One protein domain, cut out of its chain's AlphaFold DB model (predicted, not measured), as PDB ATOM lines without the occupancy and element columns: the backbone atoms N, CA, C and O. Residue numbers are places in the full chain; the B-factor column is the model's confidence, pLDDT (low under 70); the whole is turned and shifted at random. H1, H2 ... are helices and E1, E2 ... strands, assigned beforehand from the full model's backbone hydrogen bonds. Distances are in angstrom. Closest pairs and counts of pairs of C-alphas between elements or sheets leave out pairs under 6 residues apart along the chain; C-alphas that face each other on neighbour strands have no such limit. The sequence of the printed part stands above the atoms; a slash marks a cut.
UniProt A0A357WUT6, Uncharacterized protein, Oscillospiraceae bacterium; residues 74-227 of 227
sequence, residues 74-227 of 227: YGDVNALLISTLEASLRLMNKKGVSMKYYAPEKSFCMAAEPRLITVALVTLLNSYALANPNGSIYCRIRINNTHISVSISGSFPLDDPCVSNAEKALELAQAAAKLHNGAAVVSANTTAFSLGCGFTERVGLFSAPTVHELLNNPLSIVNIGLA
ATOM      1  N   TYR A  74     397.916 -52.703  47.256       93.69
ATOM      2  CA  TYR A  74     398.688 -51.560  46.772       93.69
ATOM      3  C   TYR A  74     397.784 -50.541  46.072       93.69
ATOM      4  O   TYR A  74     396.958 -50.914  45.238       93.69
ATOM      5  N   GLY A  75     397.939 -49.263  46.401       94.31
ATOM      6  CA  GLY A  75     397.141 -48.180  45.831       94.31
ATOM      7  C   GLY A  75     397.490 -46.833  46.454       94.31
ATOM      8  O   GLY A  75     398.319 -46.765  47.366       94.31
ATOM      9  N   ASP A  76     396.875 -45.765  45.949       95.75
ATOM     10  CA  ASP A  76     397.122 -44.399  46.417       95.75
ATOM     11  C   ASP A  76     396.396 -44.128  47.744       95.75
ATOM     12  O   ASP A  76     395.174 -43.943  47.800       95.75
ATOM     13  N   VAL A  77     397.166 -44.111  48.832       96.25
ATOM     14  CA  VAL A  77     396.654 -43.863  50.182       96.25
ATOM     15  C   VAL A  77     396.326 -42.385  50.385       96.25
ATOM     16  O   VAL A  77     395.385 -42.081  51.116       96.25
ATOM     17  N   ASN A  78     397.033 -41.457  49.733       97.25
ATOM     18  CA  ASN A  78     396.684 -40.043  49.861       97.25
ATOM     19  C   ASN A  78     395.345 -39.749  49.175       97.25
ATOM     20  O   ASN A  78     394.492 -39.102  49.777       97.25
ATOM     21  N   ALA A  79     395.113 -40.303  47.980       97.50
ATOM     22  CA  ALA A  79     393.815 -40.193  47.312       97.50
ATOM     23  C   ALA A  79     392.677 -40.779  48.171       97.50
ATOM     24  O   ALA A  79     391.623 -40.159  48.314       97.50
ATOM     25  N   LEU A  80     392.906 -41.929  48.819       97.81
ATOM     26  CA  LEU A  80     391.949 -42.533  49.755       97.81
ATOM     27  C   LEU A  80     391.614 -41.599  50.928       97.81
ATOM     28  O   LEU A  80     390.439 -41.421  51.265       97.81
ATOM     29  N   LEU A  81     392.636 -41.016  51.560       98.12
ATOM     30  CA  LEU A  81     392.466 -40.104  52.689       98.12
ATOM     31  C   LEU A  81     391.754 -38.816  52.264       98.12
ATOM     32  O   LEU A  81     390.821 -38.404  52.951       98.12
ATOM     33  N   ILE A  82     392.130 -38.218  51.129       98.25
ATOM     34  CA  ILE A  82     391.500 -37.005  50.587       98.25
ATOM     35  C   ILE A  82     390.017 -37.251  50.302       98.25
ATOM     36  O   ILE A  82     389.179 -36.540  50.855       98.25
ATOM     37  N   SER A  83     389.671 -38.299  49.545       97.88
ATOM     38  CA  SER A  83     388.267 -38.633  49.262       97.88
ATOM     39  C   SER A  83     387.454 -38.843  50.543       97.88
ATOM     40  O   SER A  83     386.305 -38.408  50.645       97.88
ATOM     41  N   THR A  84     388.056 -39.485  51.549       98.00
ATOM     42  CA  THR A  84     387.414 -39.724  52.849       98.00
ATOM     43  C   THR A  84     387.202 -38.425  53.627       98.00
ATOM     44  O   THR A  84     386.123 -38.225  54.190       98.00
ATOM     45  N   LEU A  85     388.193 -37.526  53.646       97.88
ATOM     46  CA  LEU A  85     388.094 -36.211  54.285       97.88
ATOM     47  C   LEU A  85     387.047 -35.330  53.610       97.88
ATOM     48  O   LEU A  85     386.238 -34.721  54.303       97.88
ATOM     49  N   GLU A  86     387.013 -35.300  52.280       97.62
ATOM     50  CA  GLU A  86     386.041 -34.516  51.513       97.62
ATOM     51  C   GLU A  86     384.608 -35.001  51.720       97.62
ATOM     52  O   GLU A  86     383.693 -34.196  51.931       97.62
ATOM     53  N   ALA A  87     384.398 -36.318  51.701       97.19
ATOM     54  CA  ALA A  87     383.097 -36.898  52.006       97.19
ATOM     55  C   ALA A  87     382.681 -36.587  53.458       97.19
ATOM     56  O   ALA A  87     381.542 -36.177  53.699       97.19
ATOM     57  N   SER A  88     383.611 -36.712  54.411       96.81
ATOM     58  CA  SER A  88     383.363 -36.421  55.830       96.81
ATOM     59  C   SER A  88     383.019 -34.951  56.057       96.81
ATOM     60  O   SER A  88     382.028 -34.657  56.720       96.81
ATOM     61  N   LEU A  89     383.761 -34.034  55.430       96.00
ATOM     62  CA  LEU A  89     383.511 -32.594  55.464       96.00
ATOM     63  C   LEU A  89     382.085 -32.264  55.006       96.00
ATOM     64  O   LEU A  89     381.363 -31.533  55.681       96.00
ATOM     65  N   ARG A  90     381.644 -32.836  53.877       95.19
ATOM     66  CA  ARG A  90     380.287 -32.609  53.351       95.19
ATOM     67  C   ARG A  90     379.202 -33.096  54.316       95.19
ATOM     68  O   ARG A  90     378.171 -32.435  54.431       95.19
ATOM     69  N   LEU A  91     379.404 -34.225  54.999       92.94
ATOM     70  CA  LEU A  91     378.451 -34.718  56.003       92.94
ATOM     71  C   LEU A  91     378.475 -33.895  57.294       92.94
ATOM     72  O   LEU A  91     377.413 -33.596  57.834       92.94
ATOM     73  N   MET A  92     379.655 -33.507  57.774       91.69
ATOM     74  CA  MET A  92     379.808 -32.689  58.979       91.69
ATOM     75  C   MET A  92     379.195 -31.300  58.807       91.69
ATOM     76  O   MET A  92     378.426 -30.870  59.667       91.69
ATOM     77  N   ASN A  93     379.404 -30.661  57.652       91.06
ATOM     78  CA  ASN A  93     378.792 -29.369  57.338       91.06
ATOM     79  C   ASN A  93     377.256 -29.443  57.350       91.06
ATOM     80  O   ASN A  93     376.602 -28.551  57.882       91.06
ATOM     81  N   LYS A  94     376.663 -30.535  56.842       90.06
ATOM     82  CA  LYS A  94     375.204 -30.763  56.923       90.06
ATOM     83  C   LYS A  94     374.694 -30.896  58.362       90.06
ATOM     84  O   LYS A  94     373.508 -30.694  58.601       90.06
ATOM     85  N   LYS A  95     375.570 -31.255  59.301       86.06
ATOM     86  CA  LYS A  95     375.281 -31.389  60.735       86.06
ATOM     87  C   LYS A  95     375.651 -30.144  61.546       86.06
ATOM     88  O   LYS A  95     375.523 -30.176  62.763       86.06
ATOM     89  N   GLY A  96     376.109 -29.075  60.892       89.75
ATOM     90  CA  GLY A  96     376.533 -27.843  61.559       89.75
ATOM     91  C   GLY A  96     377.909 -27.917  62.227       89.75
ATOM     92  O   GLY A  96     378.268 -26.994  62.947       89.75
ATOM     93  N   VAL A  97     378.693 -28.974  61.988       90.56
ATOM     94  CA  VAL A  97     380.055 -29.102  62.529       90.56
ATOM     95  C   VAL A  97     381.049 -28.494  61.540       90.56
ATOM     96  O   VAL A  97     381.141 -28.941  60.396       90.56
ATOM     97  N   SER A  98     381.815 -27.496  61.987       93.38
ATOM     98  CA  SER A  98     382.854 -26.852  61.179       93.38
ATOM     99  C   SER A  98     384.100 -27.734  61.100       93.38
ATOM    100  O   SER A  98     384.730 -28.044  62.114       93.38
ATOM    101  N   MET A  99     384.492 -28.113  59.886       94.88
ATOM    102  CA  MET A  99     385.716 -28.866  59.630       94.88
ATOM    103  C   MET A  99     386.531 -28.183  58.530       94.88
ATOM    104  O   MET A  99     385.997 -27.719  57.525       94.88
ATOM    105  N   LYS A 100     387.853 -28.150  58.701       96.75
ATOM    106  CA  LYS A 100     388.808 -27.775  57.653       96.75
ATOM    107  C   LYS A 100     389.846 -28.874  57.526       96.75
ATOM    108  O   LYS A 100     390.244 -29.471  58.529       96.75
ATOM    109  N   TYR A 101     390.314 -29.127  56.310       97.75
ATOM    110  CA  TYR A 101     391.467 -29.990  56.113       97.75
ATOM    111  C   TYR A 101     392.500 -29.370  55.177       97.75
ATOM    112  O   TYR A 101     392.173 -28.551  54.324       97.75
ATOM    113  N   TYR A 102     393.753 -29.766  55.368       97.88
ATOM    114  CA  TYR A 102     394.856 -29.478  54.463       97.88
ATOM    115  C   TYR A 102     395.485 -30.795  54.030       97.88
ATOM    116  O   TYR A 102     395.918 -31.581  54.878       97.88
ATOM    117  N   ALA A 103     395.569 -31.021  52.724       96.94
ATOM    118  CA  ALA A 103     396.241 -32.172  52.148       96.94
ATOM    119  C   ALA A 103     397.054 -31.736  50.921       96.94
ATOM    120  O   ALA A 103     396.566 -30.926  50.137       96.94
ATOM    121  N   PRO A 104     398.292 -32.230  50.751       95.81
ATOM    122  CA  PRO A 104     399.067 -31.955  49.550       95.81
ATOM    123  C   PRO A 104     398.484 -32.701  48.341       95.81
ATOM    124  O   PRO A 104     398.127 -33.877  48.445       95.81
ATOM    125  N   GLU A 105     398.476 -32.050  47.178       92.44
ATOM    126  CA  GLU A 105     398.111 -32.639  45.878       92.44
ATOM    127  C   GLU A 105     399.253 -33.519  45.333       92.44
ATOM    128  O   GLU A 105     399.863 -33.247  44.302       92.44
ATOM    129  N   LYS A 106     399.609 -34.566  46.081       93.56
ATOM    130  CA  LYS A 106     400.692 -35.496  45.738       93.56
ATOM    131  C   LYS A 106     400.220 -36.935  45.897       93.56
ATOM    132  O   LYS A 106     399.734 -37.304  46.961       93.56
ATOM    133  N   SER A 107     400.418 -37.765  44.876       92.88
ATOM    134  CA  SER A 107     400.126 -39.199  44.976       92.88
ATOM    135  C   SER A 107     401.072 -39.891  45.965       92.88
ATOM    136  O   SER A 107     402.273 -39.592  46.005       92.88
ATOM    137  N   PHE A 108     400.537 -40.809  46.771       94.00
ATOM    138  CA  PHE A 108     401.330 -41.601  47.707       94.00
ATOM    139  C   PHE A 108     400.870 -43.056  47.715       94.00
ATOM    140  O   PHE A 108     399.972 -43.454  48.463       94.00
ATOM    141  N   CYS A 109     401.502 -43.856  46.858       93.06
ATOM    142  CA  CYS A 109     401.165 -45.260  46.678       93.06
ATOM    143  C   CYS A 109     401.965 -46.167  47.615       93.06
ATOM    144  O   CYS A 109     403.197 -46.183  47.585       93.06
ATOM    145  N   MET A 110     401.265 -46.979  48.401       93.25
ATOM    146  CA  MET A 110     401.870 -47.989  49.271       93.25
ATOM    147  C   MET A 110     400.954 -49.207  49.410       93.25
ATOM    148  O   MET A 110     399.765 -49.149  49.094       93.25
ATOM    149  N   ALA A 111     401.509 -50.327  49.879       93.31
ATOM    150  CA  ALA A 111     400.695 -51.452  50.317       93.31
ATOM    151  C   ALA A 111     400.034 -51.094  51.654       93.31
ATOM    152  O   ALA A 111     400.712 -50.713  52.608       93.31
ATOM    153  N   ALA A 112     398.709 -51.178  51.688       92.75
ATOM    154  CA  ALA A 112     397.896 -50.714  52.793       92.75
ATOM    155  C   ALA A 112     396.649 -51.577  53.002       92.75
ATOM    156  O   ALA A 112     396.243 -52.346  52.130       92.75
ATOM    157  N   GLU A 113     396.018 -51.417  54.158       92.88
ATOM    158  CA  GLU A 113     394.669 -51.892  54.448       92.88
ATOM    159  C   GLU A 113     393.723 -50.675  54.395       92.88
ATOM    160  O   GLU A 113     393.650 -49.900  55.358       92.88
ATOM    161  N   PRO A 114     393.029 -50.445  53.257       92.88
ATOM    162  CA  PRO A 114     392.238 -49.232  53.052       92.88
ATOM    163  C   PRO A 114     391.095 -49.079  54.054       92.88
ATOM    164  O   PRO A 114     390.756 -47.966  54.459       92.88
ATOM    165  N   ARG A 115     390.479 -50.190  54.466       92.06
ATOM    166  CA  ARG A 115     389.307 -50.165  55.336       92.06
ATOM    167  C   ARG A 115     389.695 -49.735  56.746       92.06
ATOM    168  O   ARG A 115     389.088 -48.809  57.264       92.06
ATOM    169  N   LEU A 116     390.746 -50.312  57.316       93.38
ATOM    170  CA  LEU A 116     391.279 -49.944  58.624       93.38
ATOM    171  C   LEU A 116     391.704 -48.472  58.662       93.38
ATOM    172  O   LEU A 116     391.365 -47.773  59.613       93.38
ATOM    173  N   ILE A 117     392.380 -47.982  57.615       95.38
ATOM    174  CA  ILE A 117     392.781 -46.567  57.512       95.38
ATOM    175  C   ILE A 117     391.551 -45.650  57.513       95.38
ATOM    176  O   ILE A 117     391.497 -44.684  58.275       95.38
ATOM    177  N   THR A 118     390.553 -45.948  56.674       95.88
ATOM    178  CA  THR A 118     389.339 -45.119  56.569       95.88
ATOM    179  C   THR A 118     388.503 -45.145  57.847       95.88
ATOM    180  O   THR A 118     388.013 -44.099  58.266       95.88
ATOM    181  N   VAL A 119     388.382 -46.304  58.500       94.94
ATOM    182  CA  VAL A 119     387.682 -46.453  59.784       94.94
ATOM    183  C   VAL A 119     388.402 -45.683  60.883       94.94
ATOM    184  O   VAL A 119     387.765 -44.875  61.550       94.94
ATOM    185  N   ALA A 120     389.721 -45.830  61.014       95.81
ATOM    186  CA  ALA A 120     390.500 -45.063  61.985       95.81
ATOM    187  C   ALA A 120     390.326 -43.546  61.800       95.81
ATOM    188  O   ALA A 120     390.050 -42.831  62.764       95.81
ATOM    189  N   LEU A 121     390.420 -43.061  60.557       97.44
ATOM    190  CA  LEU A 121     390.232 -41.648  60.239       97.44
ATOM    191  C   LEU A 121     388.825 -41.157  60.608       97.44
ATOM    192  O   LEU A 121     388.683 -40.162  61.315       97.44
ATOM    193  N   VAL A 122     387.784 -41.842  60.133       96.00
ATOM    194  CA  VAL A 122     386.397 -41.407  60.344       96.00
ATOM    195  C   VAL A 122     386.006 -41.480  61.816       96.00
ATOM    196  O   VAL A 122     385.352 -40.563  62.310       96.00
ATOM    197  N   THR A 123     386.423 -42.519  62.543       94.25
ATOM    198  CA  THR A 123     386.123 -42.627  63.975       94.25
ATOM    199  C   THR A 123     386.825 -41.526  64.770       94.25
ATOM    200  O   THR A 123     386.180 -40.927  65.629       94.25
ATOM    201  N   LEU A 124     388.081 -41.182  64.452       95.12
ATOM    202  CA  LEU A 124     388.750 -40.029  65.067       95.12
ATOM    203  C   LEU A 124     388.026 -38.714  64.764       95.12
ATOM    204  O   LEU A 124     387.775 -37.937  65.682       95.12
ATOM    205  N   LEU A 125     387.658 -38.472  63.504       95.50
ATOM    206  CA  LEU A 125     386.906 -37.276  63.114       95.50
ATOM    207  C   LEU A 125     385.577 -37.177  63.872       95.50
ATOM    208  O   LEU A 125     385.245 -36.107  64.375       95.50
ATOM    209  N   ASN A 126     384.844 -38.287  63.998       93.31
ATOM    210  CA  ASN A 126     383.599 -38.331  64.757       93.31
ATOM    211  C   ASN A 126     383.819 -37.980  66.233       93.31
ATOM    212  O   ASN A 126     383.101 -37.155  66.785       93.31
ATOM    213  N   SER A 127     384.828 -38.577  66.871       93.25
ATOM    214  CA  SER A 127     385.135 -38.305  68.276       93.25
ATOM    215  C   SER A 127     385.535 -36.844  68.503       93.25
ATOM    216  O   SER A 127     385.054 -36.220  69.445       93.25
ATOM    217  N   TYR A 128     386.323 -36.252  67.597       94.00
ATOM    218  CA  TYR A 128     386.632 -34.820  67.643       94.00
ATOM    219  C   TYR A 128     385.398 -33.939  67.425       94.00
ATOM    220  O   TYR A 128     385.285 -32.902  68.075       94.00
ATOM    221  N   ALA A 129     384.465 -34.344  66.560       92.62
ATOM    222  CA  ALA A 129     383.204 -33.633  66.358       92.62
ATOM    223  C   ALA A 129     382.312 -33.667  67.601       92.62
ATOM    224  O   ALA A 129     381.702 -32.656  67.938       92.62
ATOM    225  N   LEU A 130     382.276 -34.799  68.308       91.62
ATOM    226  CA  LEU A 130     381.551 -34.929  69.571       91.62
ATOM    227  C   LEU A 130     382.188 -34.101  70.693       91.62
ATOM    228  O   LEU A 130     381.458 -33.490  71.465       91.62
ATOM    229  N   ALA A 131     383.521 -34.036  70.751       90.88
ATOM    230  CA  ALA A 131     384.244 -33.179  71.695       90.88
ATOM    231  C   ALA A 131     384.076 -31.679  71.384       90.88
ATOM    232  O   ALA A 131     384.180 -30.835  72.267       90.88
ATOM    233  N   ASN A 132     383.831 -31.324  70.118       90.50
ATOM    234  CA  ASN A 132     383.817 -29.942  69.636       90.50
ATOM    235  C   ASN A 132     382.495 -29.582  68.929       90.50
ATOM    236  O   ASN A 132     382.535 -29.140  67.778       90.50
ATOM    237  N   PRO A 133     381.323 -29.704  69.586       87.62
ATOM    238  CA  PRO A 133     380.024 -29.537  68.928       87.62
ATOM    239  C   PRO A 133     379.807 -28.125  68.361       87.62
ATOM    240  O   PRO A 133     379.178 -27.971  67.321       87.62
ATOM    241  N   ASN A 134     380.376 -27.106  69.016       87.62
ATOM    242  CA  ASN A 134     380.332 -25.701  68.588       87.62
ATOM    243  C   ASN A 134     381.696 -25.195  68.082       87.62
ATOM    244  O   ASN A 134     381.887 -23.997  67.878       87.62
ATOM    245  N   GLY A 135     382.677 -26.094  67.968       84.81
ATOM    246  CA  GLY A 135     384.055 -25.762  67.630       84.81
ATOM    247  C   GLY A 135     384.372 -25.974  66.153       84.81
ATOM    248  O   GLY A 135     383.509 -26.265  65.327       84.81
ATOM    249  N   SER A 136     385.655 -25.833  65.822       90.75
ATOM    250  CA  SER A 136     386.189 -26.224  64.517       90.75
ATOM    251  C   SER A 136     387.189 -27.361  64.668       90.75
ATOM    252  O   SER A 136     388.046 -27.324  65.552       90.75
ATOM    253  N   ILE A 137     387.088 -28.341  63.777       95.12
ATOM    254  CA  ILE A 137     388.025 -29.458  63.665       95.12
ATOM    255  C   ILE A 137     388.987 -29.162  62.519       95.12
ATOM    256  O   ILE A 137     388.567 -28.803  61.416       95.12
ATOM    257  N   TYR A 138     390.278 -29.357  62.758       97.00
ATOM    258  CA  TYR A 138     391.315 -29.182  61.749       97.00
ATOM    259  C   TYR A 138     392.020 -30.506  61.508       97.00
ATOM    260  O   TYR A 138     392.629 -31.060  62.422       97.00
ATOM    261  N   CYS A 139     391.969 -30.991  60.270       98.00
ATOM    262  CA  CYS A 139     392.711 -32.164  59.836       98.00
ATOM    263  C   CYS A 139     393.870 -31.762  58.917       98.00
ATOM    264  O   CYS A 139     393.728 -30.920  58.034       98.00
ATOM    265  N   ARG A 140     395.044 -32.358  59.090       98.31
ATOM    266  CA  ARG A 140     396.205 -32.089  58.243       98.31
ATOM    267  C   ARG A 140     396.890 -33.382  57.858       98.31
ATOM    268  O   ARG A 140     397.333 -34.125  58.735       98.31
ATOM    269  N   ILE A 141     397.034 -33.583  56.554       98.31
ATOM    270  CA  ILE A 141     397.867 -34.620  55.958       98.31
ATOM    271  C   ILE A 141     399.241 -34.020  55.655       98.31
ATOM    272  O   ILE A 141     399.357 -32.925  55.098       98.31
ATOM    273  N   ARG A 142     400.299 -34.739  56.028       97.44
ATOM    274  CA  ARG A 142     401.674 -34.469  55.586       97.44
ATOM    275  C   ARG A 142     402.231 -35.715  54.924       97.44
ATOM    276  O   ARG A 142     402.013 -36.818  55.418       97.44
ATOM    277  N   ILE A 143     402.953 -35.520  53.827       95.75
ATOM    278  CA  ILE A 143     403.567 -36.595  53.053       95.75
ATOM    279  C   ILE A 143     405.060 -36.335  52.985       95.75
ATOM    280  O   ILE A 143     405.486 -35.291  52.494       95.75
ATOM    281  N   ASN A 144     405.826 -37.320  53.426       91.12
ATOM    282  CA  ASN A 144     407.269 -37.383  53.273       91.12
ATOM    283  C   ASN A 144     407.623 -38.540  52.328       91.12
ATOM    284  O   ASN A 144     406.746 -39.243  51.832       91.12
ATOM    285  N   ASN A 145     408.908 -38.753  52.049       87.50
ATOM    286  CA  ASN A 145     409.327 -39.803  51.111       87.50
ATOM    287  C   ASN A 145     409.080 -41.226  51.634       87.50
ATOM    288  O   ASN A 145     409.007 -42.159  50.846       87.50
ATOM    289  N   THR A 146     408.967 -41.394  52.953       90.38
ATOM    290  CA  THR A 146     408.880 -42.709  53.603       90.38
ATOM    291  C   THR A 146     407.617 -42.900  54.428       90.38
ATOM    292  O   THR A 146     407.404 -43.986  54.954       90.38
ATOM    293  N   HIS A 147     406.770 -41.882  54.572       94.19
ATOM    294  CA  HIS A 147     405.563 -41.976  55.387       94.19
ATOM    295  C   HIS A 147     404.544 -40.892  55.038       94.19
ATOM    296  O   HIS A 147     404.892 -39.810  54.556       94.19
ATOM    297  N   ILE A 148     403.288 -41.179  55.361       97.00
ATOM    298  CA  ILE A 148     402.178 -40.231  55.391       97.00
ATOM    299  C   ILE A 148     401.689 -40.112  56.834       97.00
ATOM    300  O   ILE A 148     401.587 -41.107  57.548       97.00
ATOM    301  N   SER A 149     401.415 -38.896  57.293       97.56
ATOM    302  CA  SER A 149     400.876 -38.650  58.633       97.56
ATOM    303  C   SER A 149     399.593 -37.846  58.550       97.56
ATOM    304  O   SER A 149     399.540 -36.854  57.817       97.56
ATOM    305  N   VAL A 150     398.606 -38.234  59.344       98.38
ATOM    306  CA  VAL A 150     397.339 -37.531  59.512       98.38
ATOM    307  C   VAL A 150     397.286 -37.005  60.937       98.38
ATOM    308  O   VAL A 150     397.528 -37.748  61.883       98.38
ATOM    309  N   SER A 151     396.982 -35.722  61.093       98.00
ATOM    310  CA  SER A 151     396.788 -35.079  62.397       98.00
ATOM    311  C   SER A 151     395.423 -34.415  62.444       98.00
ATOM    312  O   SER A 151     395.049 -33.750  61.483       98.00
ATOM    313  N   ILE A 152     394.691 -34.604  63.534       97.62
ATOM    314  CA  ILE A 152     393.369 -34.027  63.777       97.62
ATOM    315  C   ILE A 152     393.447 -33.253  65.083       97.62
ATOM    316  O   ILE A 152     393.974 -33.758  66.072       97.62
ATOM    317  N   SER A 153     392.943 -32.028  65.075       95.94
ATOM    318  CA  SER A 153     392.957 -31.137  66.229       95.94
ATOM    319  C   SER A 153     391.624 -30.421  66.395       95.94
ATOM    320  O   SER A 153     390.903 -30.199  65.419       95.94
ATOM    321  N   GLY A 154     391.307 -30.071  67.638       93.69
ATOM    322  CA  GLY A 154     390.112 -29.327  68.027       93.69
ATOM    323  C   GLY A 154     390.414 -28.329  69.143       93.69
ATOM    324  O   GLY A 154     391.560 -28.169  69.558       93.69
ATOM    325  N   SER A 155     389.387 -27.635  69.625       90.38
ATOM    326  CA  SER A 155     389.498 -26.788  70.822       90.38
ATOM    327  C   SER A 155     389.523 -27.637  72.095       90.38
ATOM    328  O   SER A 155     390.313 -27.369  72.995       90.38
ATOM    329  N   PHE A 156     388.712 -28.694  72.123       88.81
ATOM    330  CA  PHE A 156     388.636 -29.671  73.202       88.81
ATOM    331  C   PHE A 156     389.339 -30.975  72.812       88.81
ATOM    332  O   PHE A 156     389.286 -31.370  71.634       88.81
ATOM    333  N   PRO A 157     390.024 -31.616  73.774       85.81
ATOM    334  CA  PRO A 157     390.792 -32.823  73.533       85.81
ATOM    335  C   PRO A 157     389.891 -34.051  73.355       85.81
ATOM    336  O   PRO A 157     388.689 -34.024  73.612       85.81
ATOM    337  N   LEU A 158     390.488 -35.135  72.859       83.56
ATOM    338  CA  LEU A 158     389.773 -36.374  72.551       83.56
ATOM    339  C   LEU A 158     389.307 -37.114  73.815       83.56
ATOM    340  O   LEU A 158     388.307 -37.819  73.761       83.56
ATOM    341  N   ASP A 159     390.035 -36.972  74.922       79.69
ATOM    342  CA  ASP A 159     389.791 -37.618  76.217       79.69
ATOM    343  C   ASP A 159     388.754 -36.884  77.084       79.69
ATOM    344  O   ASP A 159     388.602 -37.198  78.265       79.69
ATOM    345  N   ASP A 160     388.010 -35.941  76.498       74.62
ATOM    346  CA  ASP A 160     386.878 -35.308  77.161       74.62
ATOM    347  C   ASP A 160     385.866 -36.384  77.634       74.62
ATOM    348  O   ASP A 160     385.456 -37.239  76.834       74.62
ATOM    349  N   PRO A 161     385.431 -36.366  78.913       70.56
ATOM    350  CA  PRO A 161     384.520 -37.366  79.477       70.56
ATOM    351  C   PRO A 161     383.206 -37.540  78.704       70.56
ATOM    352  O   PRO A 161     382.555 -38.582  78.814       70.56
ATOM    353  N   CYS A 162     382.791 -36.538  77.924       69.81
ATOM    354  CA  CYS A 162     381.589 -36.597  77.101       69.81
ATOM    355  C   CYS A 162     381.746 -37.473  75.839       69.81
ATOM    356  O   CYS A 162     380.747 -37.797  75.188       69.81
ATOM    357  N   VAL A 163     382.962 -37.909  75.492       79.75
ATOM    358  CA  VAL A 163     383.260 -38.646  74.254       79.75
ATOM    359  C   VAL A 163     383.318 -40.156  74.510       79.75
ATOM    360  O   VAL A 163     384.372 -40.764  74.678       79.75
ATOM    361  N   SER A 164     382.154 -40.804  74.467       75.69
ATOM    362  CA  SER A 164     382.010 -42.255  74.724       75.69
ATOM    363  C   SER A 164     382.821 -43.198  73.811       75.69
ATOM    364  O   SER A 164     382.961 -44.382  74.115       75.69
ATOM    365  N   ASN A 165     383.342 -42.711  72.682       82.69
ATOM    366  CA  ASN A 165     384.069 -43.493  71.678       82.69
ATOM    367  C   ASN A 165     385.543 -43.069  71.506       82.69
ATOM    368  O   ASN A 165     386.184 -43.502  70.544       82.69
ATOM    369  N   ALA A 166     386.086 -42.252  72.415       86.81
ATOM    370  CA  ALA A 166     387.463 -41.756  72.365       86.81
ATOM    371  C   ALA A 166     388.504 -42.886  72.358       86.81
ATOM    372  O   ALA A 166     389.353 -42.948  71.468       86.81
ATOM    373  N   GLU A 167     388.383 -43.825  73.301       89.00
ATOM    374  CA  GLU A 167     389.295 -44.968  73.445       89.00
ATOM    375  C   GLU A 167     389.334 -45.815  72.165       89.00
ATOM    376  O   GLU A 167     390.400 -46.050  71.605       89.00
ATOM    377  N   LYS A 168     388.163 -46.183  71.625       89.38
ATOM    378  CA  LYS A 168     388.060 -46.964  70.380       89.38
ATOM    379  C   LYS A 168     388.681 -46.240  69.184       89.38
ATOM    380  O   LYS A 168     389.307 -46.876  68.340       89.38
ATOM    381  N   ALA A 169     388.495 -44.922  69.091       92.00
ATOM    382  CA  ALA A 169     389.078 -44.125  68.015       92.00
ATOM    383  C   ALA A 169     390.612 -44.162  68.063       92.00
ATOM    384  O   ALA A 169     391.263 -44.327  67.029       92.00
ATOM    385  N   LEU A 170     391.182 -44.063  69.268       93.75
ATOM    386  CA  LEU A 170     392.621 -44.149  69.478       93.75
ATOM    387  C   LEU A 170     393.155 -45.565  69.226       93.75
ATOM    388  O   LEU A 170     394.163 -45.706  68.532       93.75
ATOM    389  N   GLU A 171     392.469 -46.605  69.711       93.38
ATOM    390  CA  GLU A 171     392.820 -48.009  69.455       93.38
ATOM    391  C   GLU A 171     392.863 -48.303  67.940       93.38
ATOM    392  O   GLU A 171     393.801 -48.935  67.452       93.38
ATOM    393  N   LEU A 172     391.899 -47.791  67.163       94.12
ATOM    394  CA  LEU A 172     391.876 -47.938  65.701       94.12
ATOM    395  C   LEU A 172     393.037 -47.203  65.026       94.12
ATOM    396  O   LEU A 172     393.665 -47.753  64.122       94.12
ATOM    397  N   ALA A 173     393.335 -45.978  65.459       95.88
ATOM    398  CA  ALA A 173     394.456 -45.203  64.935       95.88
ATOM    399  C   ALA A 173     395.801 -45.884  65.223       95.88
ATOM    400  O   ALA A 173     396.664 -45.951  64.348       95.88
ATOM    401  N   GLN A 174     395.957 -46.449  66.422       95.44
ATOM    402  CA  GLN A 174     397.117 -47.250  66.805       95.44
ATOM    403  C   GLN A 174     397.208 -48.540  65.987       95.44
ATOM    404  O   GLN A 174     398.289 -48.866  65.503       95.44
ATOM    405  N   ALA A 175     396.097 -49.253  65.789       93.62
ATOM    406  CA  ALA A 175     396.058 -50.464  64.974       93.62
ATOM    407  C   ALA A 175     396.421 -50.170  63.511       93.62
ATOM    408  O   ALA A 175     397.242 -50.880  62.927       93.62
ATOM    409  N   ALA A 176     395.869 -49.095  62.939       94.25
ATOM    410  CA  ALA A 176     396.211 -48.627  61.601       94.25
ATOM    411  C   ALA A 176     397.698 -48.272  61.513       94.25
ATOM    412  O   ALA A 176     398.389 -48.775  60.633       94.25
ATOM    413  N   ALA A 177     398.215 -47.465  62.438       94.81
ATOM    414  CA  ALA A 177     399.620 -47.079  62.436       94.81
ATOM    415  C   ALA A 177     400.548 -48.293  62.564       94.81
ATOM    416  O   ALA A 177     401.441 -48.478  61.742       94.81
ATOM    417  N   LYS A 178     400.285 -49.176  63.534       92.38
ATOM    418  CA  LYS A 178     401.088 -50.376  63.792       92.38
ATOM    419  C   LYS A 178     401.115 -51.323  62.595       92.38
ATOM    420  O   LYS A 178     402.190 -51.798  62.240       92.38
ATOM    421  N   LEU A 179     399.964 -51.573  61.962       91.00
ATOM    422  CA  LEU A 179     399.897 -52.408  60.758       91.00
ATOM    423  C   LEU A 179     400.770 -51.846  59.633       91.00
ATOM    424  O   LEU A 179     401.295 -52.612  58.835       91.00
ATOM    425  N   HIS A 180     400.934 -50.525  59.588       92.50
ATOM    426  CA  HIS A 180     401.667 -49.828  58.543       92.50
ATOM    427  C   HIS A 180     403.030 -49.292  59.020       92.50
ATOM    428  O   HIS A 180     403.494 -48.296  58.482       92.50
ATOM    429  N   ASN A 181     403.686 -49.906  60.017       91.94
ATOM    430  CA  ASN A 181     405.005 -49.481  60.535       91.94
ATOM    431  C   ASN A 181     405.097 -47.991  60.934       91.94
ATOM    432  O   ASN A 181     406.145 -47.360  60.803       91.94
ATOM    433  N   GLY A 182     403.993 -47.412  61.391       94.31
ATOM    434  CA  GLY A 182     403.931 -46.059  61.925       94.31
ATOM    435  C   GLY A 182     403.611 -46.033  63.417       94.31
ATOM    436  O   GLY A 182     403.596 -47.052  64.106       94.31
ATOM    437  N   ALA A 183     403.325 -44.832  63.911       95.31
ATOM    438  CA  ALA A 183     402.921 -44.579  65.291       95.31
ATOM    439  C   ALA A 183     401.675 -43.689  65.355       95.31
ATOM    440  O   ALA A 183     401.432 -42.892  64.444       95.31
ATOM    441  N   ALA A 184     400.928 -43.807  66.453       96.44
ATOM    442  CA  ALA A 184     399.858 -42.893  66.825       96.44
ATOM    443  C   ALA A 184     400.198 -42.217  68.157       96.44
ATOM    444  O   ALA A 184     400.654 -42.872  69.092       96.44
ATOM    445  N   VAL A 185     399.993 -40.906  68.226       95.12
ATOM    446  CA  VAL A 185     400.326 -40.059  69.372       95.12
ATOM    447  C   VAL A 185     399.177 -39.104  69.663       95.12
ATOM    448  O   VAL A 185     398.489 -38.639  68.751       95.12
ATOM    449  N   VAL A 186     398.992 -38.794  70.941       93.38
ATOM    450  CA  VAL A 186     398.032 -37.799  71.421       93.38
ATOM    451  C   VAL A 186     398.820 -36.735  72.171       93.38
ATOM    452  O   VAL A 186     399.692 -37.053  72.978       93.38
ATOM    453  N   SER A 187     398.544 -35.473  71.877       90.31
ATOM    454  CA  SER A 187     399.148 -34.327  72.543       90.31
ATOM    455  C   SER A 187     398.085 -33.259  72.737       90.31
ATOM    456  O   SER A 187     397.647 -32.639  71.767       90.31
ATOM    457  N   ALA A 188     397.668 -33.068  73.992       86.12
ATOM    458  CA  ALA A 188     396.623 -32.129  74.385       86.12
ATOM    459  C   ALA A 188     395.389 -32.232  73.468       86.12
ATOM    460  O   ALA A 188     394.650 -33.210  73.504       86.12
ATOM    461  N   ASN A 189     395.198 -31.245  72.597       92.31
ATOM    462  CA  ASN A 189     394.053 -31.130  71.706       92.31
ATOM    463  C   ASN A 189     394.250 -31.773  70.323       92.31
ATOM    464  O   ASN A 189     393.390 -31.625  69.455       92.31
ATOM    465  N   THR A 190     395.363 -32.468  70.092       95.38
ATOM    466  CA  THR A 190     395.735 -33.025  68.789       95.38
ATOM    467  C   THR A 190     396.031 -34.515  68.890       95.38
ATOM    468  O   THR A 190     396.808 -34.958  69.732       95.38
ATOM    469  N   THR A 191     395.469 -35.287  67.967       96.75
ATOM    470  CA  THR A 191     395.777 -36.703  67.773       96.75
ATOM    471  C   THR A 191     396.373 -36.865  66.389       96.75
ATOM    472  O   THR A 191     395.836 -36.344  65.411       96.75
ATOM    473  N   ALA A 192     397.482 -37.585  66.282       97.12
ATOM    474  CA  ALA A 192     398.119 -37.862  65.005       97.12
ATOM    475  C   ALA A 192     398.449 -39.342  64.870       97.12
ATOM    476  O   ALA A 192     398.842 -39.983  65.838       97.12
ATOM    477  N   PHE A 193     398.334 -39.872  63.658       97.88
ATOM    478  CA  PHE A 193     398.839 -41.195  63.316       97.88
ATOM    479  C   PHE A 193     399.591 -41.158  61.988       97.88
ATOM    480  O   PHE A 193     399.357 -40.297  61.138       97.88
ATOM    481  N   SER A 194     400.532 -42.080  61.825       97.44
ATOM    482  CA  SER A 194     401.390 -42.181  60.645       97.44
ATOM    483  C   SER A 194     401.343 -43.577  60.046       97.44
ATOM    484  O   SER A 194     401.100 -44.555  60.749       97.44
ATOM    485  N   LEU A 195     401.568 -43.650  58.738       95.69
ATOM    486  CA  LEU A 195     401.660 -44.874  57.956       95.69
ATOM    487  C   LEU A 195     403.004 -44.829  57.219       95.69
ATOM    488  O   LEU A 195     403.253 -43.920  56.422       95.69
ATOM    489  N   GLY A 196     403.889 -45.768  57.534       92.19
ATOM    490  CA  GLY A 196     405.204 -45.928  56.929       92.19
ATOM    491  C   GLY A 196     405.163 -46.753  55.642       92.19
ATOM    492  O   GLY A 196     404.428 -47.731  55.513       92.19
ATOM    493  N   CYS A 197     405.997 -46.372  54.680       81.69
ATOM    494  CA  CYS A 197     406.297 -47.175  53.497       81.69
ATOM    495  C   CYS A 197     407.161 -48.376  53.897       81.69
ATOM    496  O   CYS A 197     407.989 -48.258  54.796       81.69
ATOM    497  N   GLY A 198     407.048 -49.498  53.184       66.75
ATOM    498  CA  GLY A 198     408.027 -50.586  53.328       66.75
ATOM    499  C   GLY A 198     407.492 -52.003  53.161       66.75
ATOM    500  O   GLY A 198     408.276 -52.943  53.195       66.75
ATOM    501  N   PHE A 199     406.187 -52.185  52.962       67.38
ATOM    502  CA  PHE A 199     405.630 -53.515  52.722       67.38
ATOM    503  C   PHE A 199     405.796 -53.924  51.257       67.38
ATOM    504  O   PHE A 199     405.257 -53.283  50.352       67.38
ATOM    505  N   THR A 200     406.539 -55.007  51.039       58.66
ATOM    506  CA  THR A 200     406.686 -55.681  49.740       58.66
ATOM    507  C   THR A 200     405.612 -56.751  49.529       58.66
ATOM    508  O   THR A 200     405.228 -57.023  48.392       58.66
ATOM    509  N   GLU A 201     405.081 -57.320  50.613       67.19
ATOM    510  CA  GLU A 201     404.014 -58.320  50.584       67.19
ATOM    511  C   GLU A 201     402.663 -57.645  50.289       67.19
ATOM    512  O   GLU A 201     402.050 -57.011  51.151       67.19
ATOM    513  N   ARG A 202     402.202 -57.770  49.040       74.44
ATOM    514  CA  ARG A 202     400.881 -57.321  48.580       74.44
ATOM    515  C   ARG A 202     400.127 -58.474  47.940       74.44
ATOM    516  O   ARG A 202     400.711 -59.295  47.241       74.44
ATOM    517  N   VAL A 203     398.816 -58.481  48.129       82.38
ATOM    518  CA  VAL A 203     397.910 -59.529  47.624       82.38
ATOM    519  C   VAL A 203     396.886 -58.985  46.632       82.38
ATOM    520  O   VAL A 203     396.022 -59.714  46.159       82.38
ATOM    521  N   GLY A 204     396.992 -57.703  46.273       88.00
ATOM    522  CA  GLY A 204     396.165 -57.096  45.237       88.00
ATOM    523  C   GLY A 204     396.375 -55.595  45.098       88.00
ATOM    524  O   GLY A 204     397.277 -55.012  45.707       88.00
ATOM    525  N   LEU A 205     395.506 -54.981  44.300       92.06
ATOM    526  CA  LEU A 205     395.414 -53.537  44.119       92.06
ATOM    527  C   LEU A 205     394.132 -53.006  44.771       92.06
ATOM    528  O   LEU A 205     393.156 -53.742  44.934       92.06
ATOM    529  N   PHE A 206     394.122 -51.729  45.135       93.44
ATOM    530  CA  PHE A 206     392.889 -51.005  45.430       93.44
ATOM    531  C   PHE A 206     392.882 -49.667  44.693       93.44
ATOM    532  O   PHE A 206     393.929 -49.060  44.481       93.44
ATOM    533  N   SER A 207     391.688 -49.210  44.327       93.56
ATOM    534  CA  SER A 207     391.466 -47.843  43.855       93.56
ATOM    535  C   SER A 207     390.825 -47.045  44.980       93.56
ATOM    536  O   SER A 207     389.943 -47.559  45.675       93.56
ATOM    537  N   ALA A 208     391.289 -45.816  45.194       94.00
ATOM    538  CA  ALA A 208     390.636 -44.913  46.128       94.00
ATOM    539  C   ALA A 208     389.204 -44.637  45.632       94.00
ATOM    540  O   ALA A 208     389.040 -44.288  44.461       94.00
ATOM    541  N   PRO A 209     388.174 -44.798  46.480       95.50
ATOM    542  CA  PRO A 209     386.815 -44.467  46.091       95.50
ATOM    543  C   PRO A 209     386.700 -42.959  45.870       95.50
ATOM    544  O   PRO A 209     387.358 -42.154  46.536       95.50
ATOM    545  N   THR A 210     385.827 -42.570  44.957       96.62
ATOM    546  CA  THR A 210     385.457 -41.172  44.755       96.62
ATOM    547  C   THR A 210     384.593 -40.670  45.913       96.62
ATOM    548  O   THR A 210     383.895 -41.430  46.594       96.62
ATOM    549  N   VAL A 211     384.567 -39.351  46.110       96.75
ATOM    550  CA  VAL A 211     383.669 -38.706  47.085       96.75
ATOM    551  C   VAL A 211     382.204 -39.064  46.819       96.75
ATOM    552  O   VAL A 211     381.430 -39.257  47.756       96.75
ATOM    553  N   HIS A 212     381.815 -39.176  45.547       96.31
ATOM    554  CA  HIS A 212     380.450 -39.525  45.163       96.31
ATOM    555  C   HIS A 212     380.086 -40.957  45.566       96.31
ATOM    556  O   HIS A 212     379.036 -41.168  46.170       96.31
ATOM    557  N   GLU A 213     380.971 -41.925  45.313       95.44
ATOM    558  CA  GLU A 213     380.782 -43.320  45.734       95.44
ATOM    559  C   GLU A 213     380.670 -43.440  47.257       95.44
ATOM    560  O   GLU A 213     379.793 -44.145  47.758       95.44
ATOM    561  N   LEU A 214     381.509 -42.715  48.007       95.19
ATOM    562  CA  LEU A 214     381.446 -42.701  49.470       95.19
ATOM    563  C   LEU A 214     380.119 -42.133  49.984       95.19
ATOM    564  O   LEU A 214     379.540 -42.698  50.909       95.19
ATOM    565  N   LEU A 215     379.625 -41.038  49.409       93.56
ATOM    566  CA  LEU A 215     378.388 -40.401  49.869       93.56
ATOM    567  C   LEU A 215     377.128 -41.171  49.458       93.56
ATOM    568  O   LEU A 215     376.175 -41.208  50.235       93.56
ATOM    569  N   ASN A 216     377.123 -41.798  48.282       91.00
ATOM    570  CA  ASN A 216     375.965 -42.543  47.788       91.00
ATOM    571  C   ASN A 216     375.872 -43.966  48.337       91.00
ATOM    572  O   ASN A 216     374.788 -44.543  48.328       91.00
ATOM    573  N   ASN A 217     376.980 -44.549  48.798       87.75
ATOM    574  CA  ASN A 217     376.954 -45.864  49.419       87.75
ATOM    575  C   ASN A 217     376.503 -45.734  50.887       87.75
ATOM    576  O   ASN A 217     377.289 -45.267  51.717       87.75
ATOM    577  N   PRO A 218     375.287 -46.179  51.260       81.12
ATOM    578  CA  PRO A 218     374.792 -46.061  52.634       81.12
ATOM    579  C   PRO A 218     375.623 -46.869  53.637       81.12
ATOM    580  O   PRO A 218     375.583 -46.581  54.831       81.12
ATOM    581  N   LEU A 219     376.390 -47.856  53.155       83.62
ATOM    582  CA  LEU A 219     377.288 -48.673  53.961       83.62
ATOM    583  C   LEU A 219     378.735 -48.152  53.985       83.62
ATOM    584  O   LEU A 219     379.631 -48.794  54.542       83.62
ATOM    585  N   SER A 220     379.002 -46.996  53.373       89.88
ATOM    586  CA  SER A 220     380.318 -46.374  53.474       89.88
ATOM    587  C   SER A 220     380.617 -46.014  54.926       89.88
ATOM    588  O   SER A 220     379.735 -45.623  55.691       89.88
ATOM    589  N   ILE A 221     381.886 -46.108  55.318       89.69
ATOM    590  CA  ILE A 221     382.272 -45.768  56.689       89.69
ATOM    591  C   ILE A 221     381.992 -44.301  57.017       89.69
ATOM    592  O   ILE A 221     381.691 -43.981  58.155       89.69
ATOM    593  N   VAL A 222     382.026 -43.421  56.018       91.69
ATOM    594  CA  VAL A 222     381.705 -42.001  56.184       91.69
ATOM    595  C   VAL A 222     380.228 -41.830  56.549       91.69
ATOM    596  O   VAL A 222     379.915 -41.116  57.497       91.69
ATOM    597  N   ASN A 223     379.323 -42.545  55.872       86.88
ATOM    598  CA  ASN A 223     377.893 -42.500  56.175       86.88
ATOM    599  C   ASN A 223     377.552 -43.181  57.499       86.88
ATOM    600  O   ASN A 223     376.765 -42.634  58.262       86.88
ATOM    601  N   ILE A 224     378.132 -44.349  57.780       84.25
ATOM    602  CA  ILE A 224     377.845 -45.111  59.000       84.25
ATOM    603  C   ILE A 224     378.508 -44.463  60.229       84.25
ATOM    604  O   ILE A 224     377.869 -44.278  61.263       84.25
ATOM    605  N   GLY A 225     379.798 -44.144  60.124       79.25
ATOM    606  CA  GLY A 225     380.643 -43.679  61.224       79.25
ATOM    607  C   GLY A 225     380.389 -42.231  61.629       79.25
ATOM    608  O   GLY A 225     380.682 -41.865  62.763       79.25
ATOM    609  N   LEU A 226     379.795 -41.428  60.738       80.19
ATOM    610  CA  LEU A 226     379.335 -40.071  61.031       80.19
ATOM    611  C   LEU A 226     377.804 -39.972  61.092       80.19
ATOM    612  O   LEU A 226     377.301 -38.860  60.984       80.19
ATOM    613  N   ALA A 227     377.039 -41.069  61.226       64.31
ATOM    614  CA  ALA A 227     375.558 -41.084  61.206       64.31
ATOM    615  C   ALA A 227     374.881 -40.484  62.442       64.31
ATOM    616  O   ALA A 227     375.121 -40.943  63.577       64.31
TER     617      ALA A 227
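Overview. This is residues 74 to 227 of the 227 residues of an uncharacterized protein of Oscillospiraceae bacterium (UniProt A0A357WUT6). One twisted sheet of five strands stands as a wall, with three long helices, H1, H2 and H3, side by side over one face and no named helix over the other. The short helices H4 and H5 pack on the helix layer on its side away from the sheet, and a small strand pair, E1 and E3, lies at the end where H1 and H2 begin. The printed part has 154 residues with five named helices and seven named strands, in the order E1 H1 E2 E3 H2 E4 E5 H3 E6 E7 H4 H5. The sheet's order is E2 E4 E5 E7 E6, mixed, and the class is mixed, helices and strands. The whole is compact, with a radius of gyration of the C-alphas of 14.5 A, and spans 43 by 34 by 25 A.

Arrangement. In the sheet, E2, residues 98 to 102, is an edge strand and parallel to E4, residues 136 to 143, with N 100 and O 137 within hydrogen-bond range at 2.9 A. E4 forms a hairpin with E5, residues 147 to 153, antiparallel at 170 degrees, with N 140 and O 151 at 2.8 A. E5 is antiparallel to E7, residues 190 to 196, with N 150 and O 193 at 2.8 A. E7 forms a hairpin with the other edge strand, E6, residues 184 to 187, with N 185 and O 192 at 2.8 A. The sheet is twisted, its C-alphas lying up to 4.1 A off the best plane. H1, residues 77 to 94, H2, residues 114 to 131, and H3, residues 166 to 179, are on the same face, at heights over the sheet of 9.4 A, 9.1 A and 8.3 A, and run along the strands: two layers, helices on one face of a sheet. H1 lies over E2 and E4 and only just over E5, with 3 C-alphas falling on it; H2 lies over E4 and E5, and H3 over E6. E5, H3 and E6 form a split strand-helix-strand unit, two strands running the same way with E7 between them, and its crossover is right-handed. H2 and H3 touch at a shallow tilt of 27 degrees, opposite ways; their closest C-alphas, those of Ala 120 and Leu 172, are 4.9 A apart. With residues 114 to 122 alone, H2 touches H1, the same way at a shallow tilt of 33 degrees, only just short of steep; the closest C-alphas are those of Thr 84 and Thr 118, 6.8 A apart. H1 and H3 are apart. H4, residues 211 to 216, touches residues 83 to 87 of H1 at a steep tilt of 53 degrees, with the C-alphas of Ser 83 and Val 211 closest at 5.1 A. H5, residues 221 to 225, touches H1, closest C-alphas Ser 88 and Val 222 at 5.8 A, and H2, closest C-alphas Thr 123 and Gly 225 at 6.2 A. H4 and H5 touch only at the corner by their link, the closest C-alphas being those of Leu 215 and Asn 223 at 6.7 A. E1, residues 74 to 76, is antiparallel to E3, residues 109 to 112, with N 110 and O 75 at 3.1 A. In the five helices every O i to N i+4 pair is within hydrogen-bond range.

Along the chain. E1 begins at C-alpha 74, (398.688, -51.560, 46.772), and measures 7.3 A; E3 measures 8.8 A. H1 measures 26.0 A, H2 25.9 A and H3 20.1 A. E2 measures 14.0 A, E4 23.3 A, E5 19.8 A, E6 10.3 A and E7 19.9 A, with E4 beginning at C-alpha 136, (386.189, -26.224, 64.517). H4 measures 8.6 A, and H5 measures 5.3 A and ends at C-alpha 225, (380.643, -43.679, 61.224).

Size, cuts and confidence. The C-alphas farthest apart, those of Asn 134 and Glu 201, are 44.1 A apart. The printed part has no cut and ends at residue 227, the chain's last. The links E5 to H3, 12 residues, and E7 to H4, 14 residues, are long. The mean pLDDT of the printed part is 91.3; residue 162, residues 198 to 201 and residue 227 are under 70.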